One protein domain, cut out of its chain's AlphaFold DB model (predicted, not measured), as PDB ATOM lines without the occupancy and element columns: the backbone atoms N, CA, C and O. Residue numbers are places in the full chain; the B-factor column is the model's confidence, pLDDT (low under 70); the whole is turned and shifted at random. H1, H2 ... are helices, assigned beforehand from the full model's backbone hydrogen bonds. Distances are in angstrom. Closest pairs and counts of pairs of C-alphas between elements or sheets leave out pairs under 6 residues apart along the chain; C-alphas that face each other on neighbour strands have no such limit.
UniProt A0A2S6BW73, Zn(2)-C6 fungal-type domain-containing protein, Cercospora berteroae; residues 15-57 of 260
ATOM      1  N   LYS A  15      17.831 -35.149 -27.527       76.88
ATOM      2  CA  LYS A  15      16.814 -35.012 -26.484       76.88
ATOM      3  C   LYS A  15      17.346 -35.478 -25.130       76.88
ATOM      4  O   LYS A  15      17.165 -34.769 -24.146       76.88
ATOM      5  N   HIS A  16      18.062 -36.598 -25.097       77.75
ATOM      6  CA  HIS A  16      18.655 -37.135 -23.876       77.75
ATOM      7  C   HIS A  16      19.734 -36.209 -23.303       77.75
ATOM      8  O   HIS A  16      19.695 -35.881 -22.123       77.75
ATOM      9  N   SER A  17      20.616 -35.661 -24.147       74.69
ATOM     10  CA  SER A  17      21.641 -34.704 -23.697       74.69
ATOM     11  C   SER A  17      21.074 -33.374 -23.187       74.69
ATOM     12  O   SER A  17      21.776 -32.635 -22.504       74.69
ATOM     13  N   LYS A  18      19.829 -33.034 -23.556       81.25
ATOM     14  CA  LYS A  18      19.128 -31.854 -23.024       81.25
ATOM     15  C   LYS A  18      18.537 -32.114 -21.644       81.25
ATOM     16  O   LYS A  18      18.530 -31.201 -20.832       81.25
ATOM     17  N   GLN A  19      18.028 -33.322 -21.407       85.50
ATOM     18  CA  GLN A  19      17.484 -33.718 -20.105       85.50
ATOM     19  C   GLN A  19      18.599 -33.979 -19.089       85.50
ATOM     20  O   GLN A  19      18.475 -33.588 -17.936       85.50
ATOM     21  N   TYR A  20      19.703 -34.582 -19.538       87.94
ATOM     22  CA  TYR A  20      20.842 -34.945 -18.699       87.94
ATOM     23  C   TYR A  20      22.115 -34.307 -19.256       87.94
ATOM     24  O   TYR A  20      22.883 -34.960 -19.967       87.94
ATOM     25  N   PRO A  21      22.328 -33.006 -18.999       87.94
ATOM     26  CA  PRO A  21      23.540 -32.312 -19.405       87.94
ATOM     27  C   PRO A  21      24.799 -32.922 -18.780       87.94
ATOM     28  O   PRO A  21      24.797 -33.399 -17.641       87.94
ATOM     29  N   ALA A  22      25.914 -32.833 -19.508       90.81
ATOM     30  CA  ALA A  22      27.229 -33.083 -18.927       90.81
ATOM     31  C   ALA A  22      27.519 -32.051 -17.829       90.81
ATOM     32  O   ALA A  22      27.130 -30.886 -17.969       90.81
ATOM     33  N   CYS A  23      28.221 -32.467 -16.769       92.19
ATOM     34  CA  CYS A  23      28.762 -31.514 -15.804       92.19
ATOM     35  C   CYS A  23      29.851 -30.650 -16.451       92.19
ATOM     36  O   CYS A  23      30.535 -31.092 -17.386       92.19
ATOM     37  N   TYR A  24      30.044 -29.449 -15.909       90.56
ATOM     38  CA  TYR A  24      31.057 -28.505 -16.379       90.56
ATOM     39  C   TYR A  24      32.462 -29.129 -16.418       90.56
ATOM     40  O   TYR A  24      33.142 -29.090 -17.441       90.56
ATOM     41  N   GLN A  25      32.856 -29.823 -15.349       91.81
ATOM     42  CA  GLN A  25      34.173 -30.459 -15.228       91.81
ATOM     43  C   GLN A  25      34.421 -31.537 -16.295       91.81
ATOM     44  O   GLN A  25      35.498 -31.595 -16.894       91.81
ATOM     45  N   CYS A  26      33.429 -32.385 -16.594       91.69
ATOM     46  CA  CYS A  26      33.555 -33.364 -17.677       91.69
ATOM     47  C   CYS A  26      33.615 -32.687 -19.050       91.69
ATOM     48  O   CYS A  26      34.369 -33.136 -19.916       91.69
ATOM     49  N   GLN A  27      32.848 -31.610 -19.248       88.88
ATOM     50  CA  GLN A  27      32.839 -30.856 -20.498       88.88
ATOM     51  C   GLN A  27      34.179 -30.154 -20.750       88.88
ATOM     52  O   GLN A  27      34.724 -30.290 -21.844       88.88
ATOM     53  N   GLN A  28      34.730 -29.472 -19.742       88.56
ATOM     54  CA  GLN A  28      36.023 -28.783 -19.805       88.56
ATOM     55  C   GLN A  28      37.167 -29.757 -20.120       88.56
ATOM     56  O   GLN A  28      38.058 -29.453 -20.905       88.56
ATOM     57  N   ARG A  29      37.109 -30.969 -19.557       88.25
ATOM     58  CA  ARG A  29      38.101 -32.033 -19.786       88.25
ATOM     59  C   ARG A  29      37.864 -32.823 -21.077       88.25
ATOM     60  O   ARG A  29      38.644 -33.720 -21.384       88.25
ATOM     61  N   HIS A  30      36.785 -32.539 -21.807       86.94
ATOM     62  CA  HIS A  30      36.353 -33.284 -22.992       86.94
ATOM     63  C   HIS A  30      36.213 -34.808 -22.770       86.94
ATOM     64  O   HIS A  30      36.457 -35.602 -23.679       86.94
ATOM     65  N   VAL A  31      35.783 -35.228 -21.572       89.88
ATOM     66  CA  VAL A  31      35.538 -36.641 -21.220       89.88
ATOM     67  C   VAL A  31      34.043 -36.968 -21.199       89.88
ATOM     68  O   VAL A  31      33.193 -36.081 -21.115       89.88
ATOM     69  N   LYS A  32      33.694 -38.260 -21.269       90.00
ATOM     70  CA  LYS A  32      32.296 -38.705 -21.154       90.00
ATOM     71  C   LYS A  32      31.801 -38.495 -19.722       90.00
ATOM     72  O   LYS A  32      32.432 -38.961 -18.780       90.00
ATOM     73  N   CYS A  33      30.670 -37.812 -19.574       91.88
ATOM     74  CA  CYS A  33      30.029 -37.607 -18.283       91.88
ATOM     75  C   CYS A  33      29.078 -38.774 -17.996       91.88
ATOM     76  O   CYS A  33      28.172 -39.024 -18.792       91.88
ATOM     77  N   SER A  34      29.238 -39.467 -16.868       91.75
ATOM     78  CA  SER A  34      28.328 -40.558 -16.486       91.75
ATOM     79  C   SER A  34      26.886 -40.078 -16.308       91.75
ATOM     80  O   SER A  34      25.970 -40.823 -16.637       91.75
ATOM     81  N   ASN A  35      26.658 -38.805 -15.958       89.69
ATOM     82  CA  ASN A  35      25.306 -38.239 -15.904       89.69
ATOM     83  C   ASN A  35      24.597 -38.265 -17.274       89.69
ATOM     84  O   ASN A  35      23.427 -38.618 -17.353       89.69
ATOM     85  N   THR A  36      25.318 -37.982 -18.368       85.94
ATOM     86  CA  THR A  36      24.753 -38.022 -19.737       85.94
ATOM     87  C   THR A  36      24.438 -39.432 -20.238       85.94
ATOM     88  O   THR A  36      23.776 -39.572 -21.263       85.94
ATOM     89  N   LEU A  37      24.975 -40.461 -19.574       85.38
ATOM     90  CA  LEU A  37      24.847 -41.862 -19.978       85.38
ATOM     91  C   LEU A  37      23.847 -42.613 -19.089       85.38
ATOM     92  O   LEU A  37      22.984 -43.324 -19.592       85.38
ATOM     93  N   ASN A  38      23.984 -42.434 -17.775       84.75
ATOM     94  CA  ASN A  38      23.361 -43.250 -16.737       84.75
ATOM     95  C   ASN A  38      22.411 -42.448 -15.837       84.75
ATOM     96  O   ASN A  38      21.815 -43.029 -14.938       84.75
ATOM     97  N   GLN A  39      22.267 -41.132 -16.053       86.75
ATOM     98  CA  GLN A  39      21.369 -40.269 -15.268       86.75
ATOM     99  C   GLN A  39      21.665 -40.301 -13.758       86.75
ATOM    100  O   GLN A  39      20.766 -40.163 -12.935       86.75
ATOM    101  N   THR A  40      22.934 -40.489 -13.389       81.56
ATOM    102  CA  THR A  40      23.378 -40.630 -11.991       81.56
ATOM    103  C   THR A  40      23.143 -39.378 -11.146       81.56
ATOM    104  O   THR A  40      23.236 -39.444  -9.926       81.56
ATOM    105  N   GLY A  41      22.880 -38.232 -11.780       86.25
ATOM    106  CA  GLY A  41      22.841 -36.935 -11.121       86.25
ATOM    107  C   GLY A  41      24.239 -36.362 -10.890       86.25
ATOM    108  O   GLY A  41      25.226 -36.777 -11.512       86.25
ATOM    109  N   PHE A  42      24.294 -35.367 -10.009       88.44
ATOM    110  CA  PHE A  42      25.504 -34.666  -9.601       88.44
ATOM    111  C   PHE A  42      25.790 -34.958  -8.118       88.44
ATOM    112  O   PHE A  42      24.867 -34.845  -7.311       88.44
ATOM    113  N   PRO A  43      27.030 -35.315  -7.735       93.19
ATOM    114  CA  PRO A  43      28.208 -35.462  -8.587       93.19
ATOM    115  C   PRO A  43      28.151 -36.715  -9.476       93.19
ATOM    116  O   PRO A  43      27.630 -37.755  -9.088       93.19
ATOM    117  N   CYS A  44      28.722 -36.633 -10.677       93.62
ATOM    118  CA  CYS A  44      28.801 -37.780 -11.577       93.62
ATOM    119  C   CYS A  44      29.959 -38.719 -11.178       93.62
ATOM    120  O   CYS A  44      30.990 -38.258 -10.689       93.62
ATOM    121  N   GLU A  45      29.832 -40.026 -11.430       93.38
ATOM    122  CA  GLU A  45      30.873 -41.036 -11.129       93.38
ATOM    123  C   GLU A  45      32.280 -40.638 -11.611       93.38
ATOM    124  O   GLU A  45      33.242 -40.739 -10.857       93.38
ATOM    125  N   ALA A  46      32.406 -40.079 -12.822       92.00
ATOM    126  CA  ALA A  46      33.701 -39.640 -13.355       92.00
ATOM    127  C   ALA A  46      34.342 -38.498 -12.538       92.00
ATOM    128  O   ALA A  46      35.565 -38.348 -12.519       92.00
ATOM    129  N   CYS A  47      33.530 -37.668 -11.882       94.19
ATOM    130  CA  CYS A  47      33.996 -36.638 -10.957       94.19
ATOM    131  C   CYS A  47      34.322 -37.227  -9.579       94.19
ATOM    132  O   CYS A  47      35.330 -36.830  -8.998       94.19
ATOM    133  N   ILE A  48      33.546 -38.208  -9.104       94.12
ATOM    134  CA  ILE A  48      33.800 -38.928  -7.845       94.12
ATOM    135  C   ILE A  48      35.143 -39.667  -7.907       94.12
ATOM    136  O   ILE A  48      35.987 -39.479  -7.032       94.12
ATOM    137  N   GLU A  49      35.394 -40.431  -8.975       94.38
ATOM    138  CA  GLU A  49      36.660 -41.156  -9.185       94.38
ATOM    139  C   GLU A  49      37.876 -40.225  -9.170       94.38
ATOM    140  O   GLU A  49      38.962 -40.590  -8.722       94.38
ATOM    141  N   ARG A  50      37.687 -38.991  -9.641       92.56
ATOM    142  CA  ARG A  50      38.734 -37.970  -9.714       92.56
ATOM    143  C   ARG A  50      38.792 -37.066  -8.487       92.56
ATOM    144  O   ARG A  50      39.534 -36.087  -8.521       92.56
ATOM    145  N   ARG A  51      38.023 -37.374  -7.438       95.00
ATOM    146  CA  ARG A  51      37.932 -36.589  -6.197       95.00
ATOM    147  C   ARG A  51      37.607 -35.111  -6.442       95.00
ATOM    148  O   ARG A  51      38.079 -34.240  -5.721       95.00
ATOM    149  N   VAL A  52      36.810 -34.829  -7.473       91.88
ATOM    150  CA  VAL A  52      36.273 -33.484  -7.698       91.88
ATOM    151  C   VAL A  52      35.233 -33.213  -6.606       91.88
ATOM    152  O   VAL A  52      34.351 -34.058  -6.412       91.88
ATOM    153  N   PRO A  53      35.303 -32.075  -5.895       91.62
ATOM    154  CA  PRO A  53      34.320 -31.728  -4.880       91.62
ATOM    155  C   PRO A  53      32.897 -31.738  -5.444       91.62
ATOM    156  O   PRO A  53      32.659 -31.300  -6.572       91.62
ATOM    157  N   ALA A  54      31.927 -32.208  -4.656       88.31
ATOM    158  CA  ALA A  54      30.542 -32.328  -5.119       88.31
ATOM    159  C   ALA A  54      29.959 -30.987  -5.601       88.31
ATOM    160  O   ALA A  54      29.237 -30.959  -6.593       88.31
ATOM    161  N   HIS A  55      30.344 -29.879  -4.957       89.38
ATOM    162  CA  HIS A  55      29.916 -28.528  -5.324       89.38
ATOM    163  C   HIS A  55      30.522 -28.019  -6.645       89.38
ATOM    164  O   HIS A  55      29.963 -27.116  -7.251       89.38
ATOM    165  N   GLU A  56      31.631 -28.590  -7.124       89.56
ATOM    166  CA  GLU A  56      32.210 -28.248  -8.434       89.56
ATOM    167  C   GLU A  56      31.615 -29.089  -9.574       89.56
ATOM    168  O   GLU A  56      31.715 -28.739 -10.753       89.56
ATOM    169  N   CYS A  57      31.005 -30.230  -9.247       91.62
ATOM    170  CA  CYS A  57      30.367 -31.104 -10.219       91.62
ATOM    171  C   CYS A  57      28.929 -30.645 -10.492       91.62
ATOM    172  O   CYS A  57      27.985 -31.352 -10.171       91.62
TER     173      CYS A  57
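This is residues 15 to 57 of the 260 residues of the protein "Zn(2)-C6 fungal-type domain-containing protein" of Cercospora berteroae (UniProt A0A2S6BW73). This is a small fold of loops and four short helices: H2, H3 and H4 sit at the corners of a triangle, and H1 is set off toward one end of the long axis, on the side of H3. After H4, residues 50 to 57, which hold no named helix, turn round and fold back toward the body. The printed part has 43 residues with four named helices, in the order H1, H2, H3, H4, and no named strand; the class is all helix, though under half of the residues, 20 of 43, are in named elements. The whole is compact, with a radius of gyration of the C-alphas of 9.3 A, and its outline is elongated, spanning 29 by 18 by 15 A.

Each helix has five residues, and you can begin with H4, residues 45 to 49. H4 and H3, residues 34 to 38, only just touch, with 3 pairs of C-alphas within 8 A; look at Ser 34 and Glu 45, whose C-alphas are the closest of the two helices, 6.0 A apart. H4 and H2, residues 24 to 28, also only just touch, again with 3 pairs of C-alphas within 8 A. Their closest C-alphas are those of Cys 26 and Cys 47, 7.5 A apart. H2 and H3 are apart. Now turn to H1, residues 15 to 19: it is close to H3 but not clearly touching, and their closest C-alphas, those of Ser 17 and Thr 36, are 6.0 A apart. H1 is apart from H2 and from H4. In H1, H2, H3 and H4 every O i to N i+4 pair is within hydrogen-bond range.

Find C-alpha 15 at (16.814, -35.012, -26.484); from there H1 runs 6.5 A to C-alpha 19. H2 begins at C-alpha 24, at (31.057, -28.505, -16.379), and measures 6.0 A from first to last C-alpha. H3 covers 5.7 A from C-alpha 34 to C-alpha 38. H4 covers 6.1 A and ends at C-alpha 49, at (36.660, -41.156, -9.185).

The two C-alphas farthest apart are those of Lys 15 and Arg 51, at 29.3 A, while the first and last printed C-alphas, those of Lys 15 and Cys 57, are 21.5 A apart. The printed part has no cut. The links from H1 to H2, residues 20 to 23, and from H2 to H3, residues 29 to 33, are tight; the link from H3 to H4, residues 39 to 44, is short. In the B-factor column of this predicted model the mean pLDDT of the printed part is 88.8, and no printed residue is under 70; H1 has a mean of 79 and H4 a mean of 94.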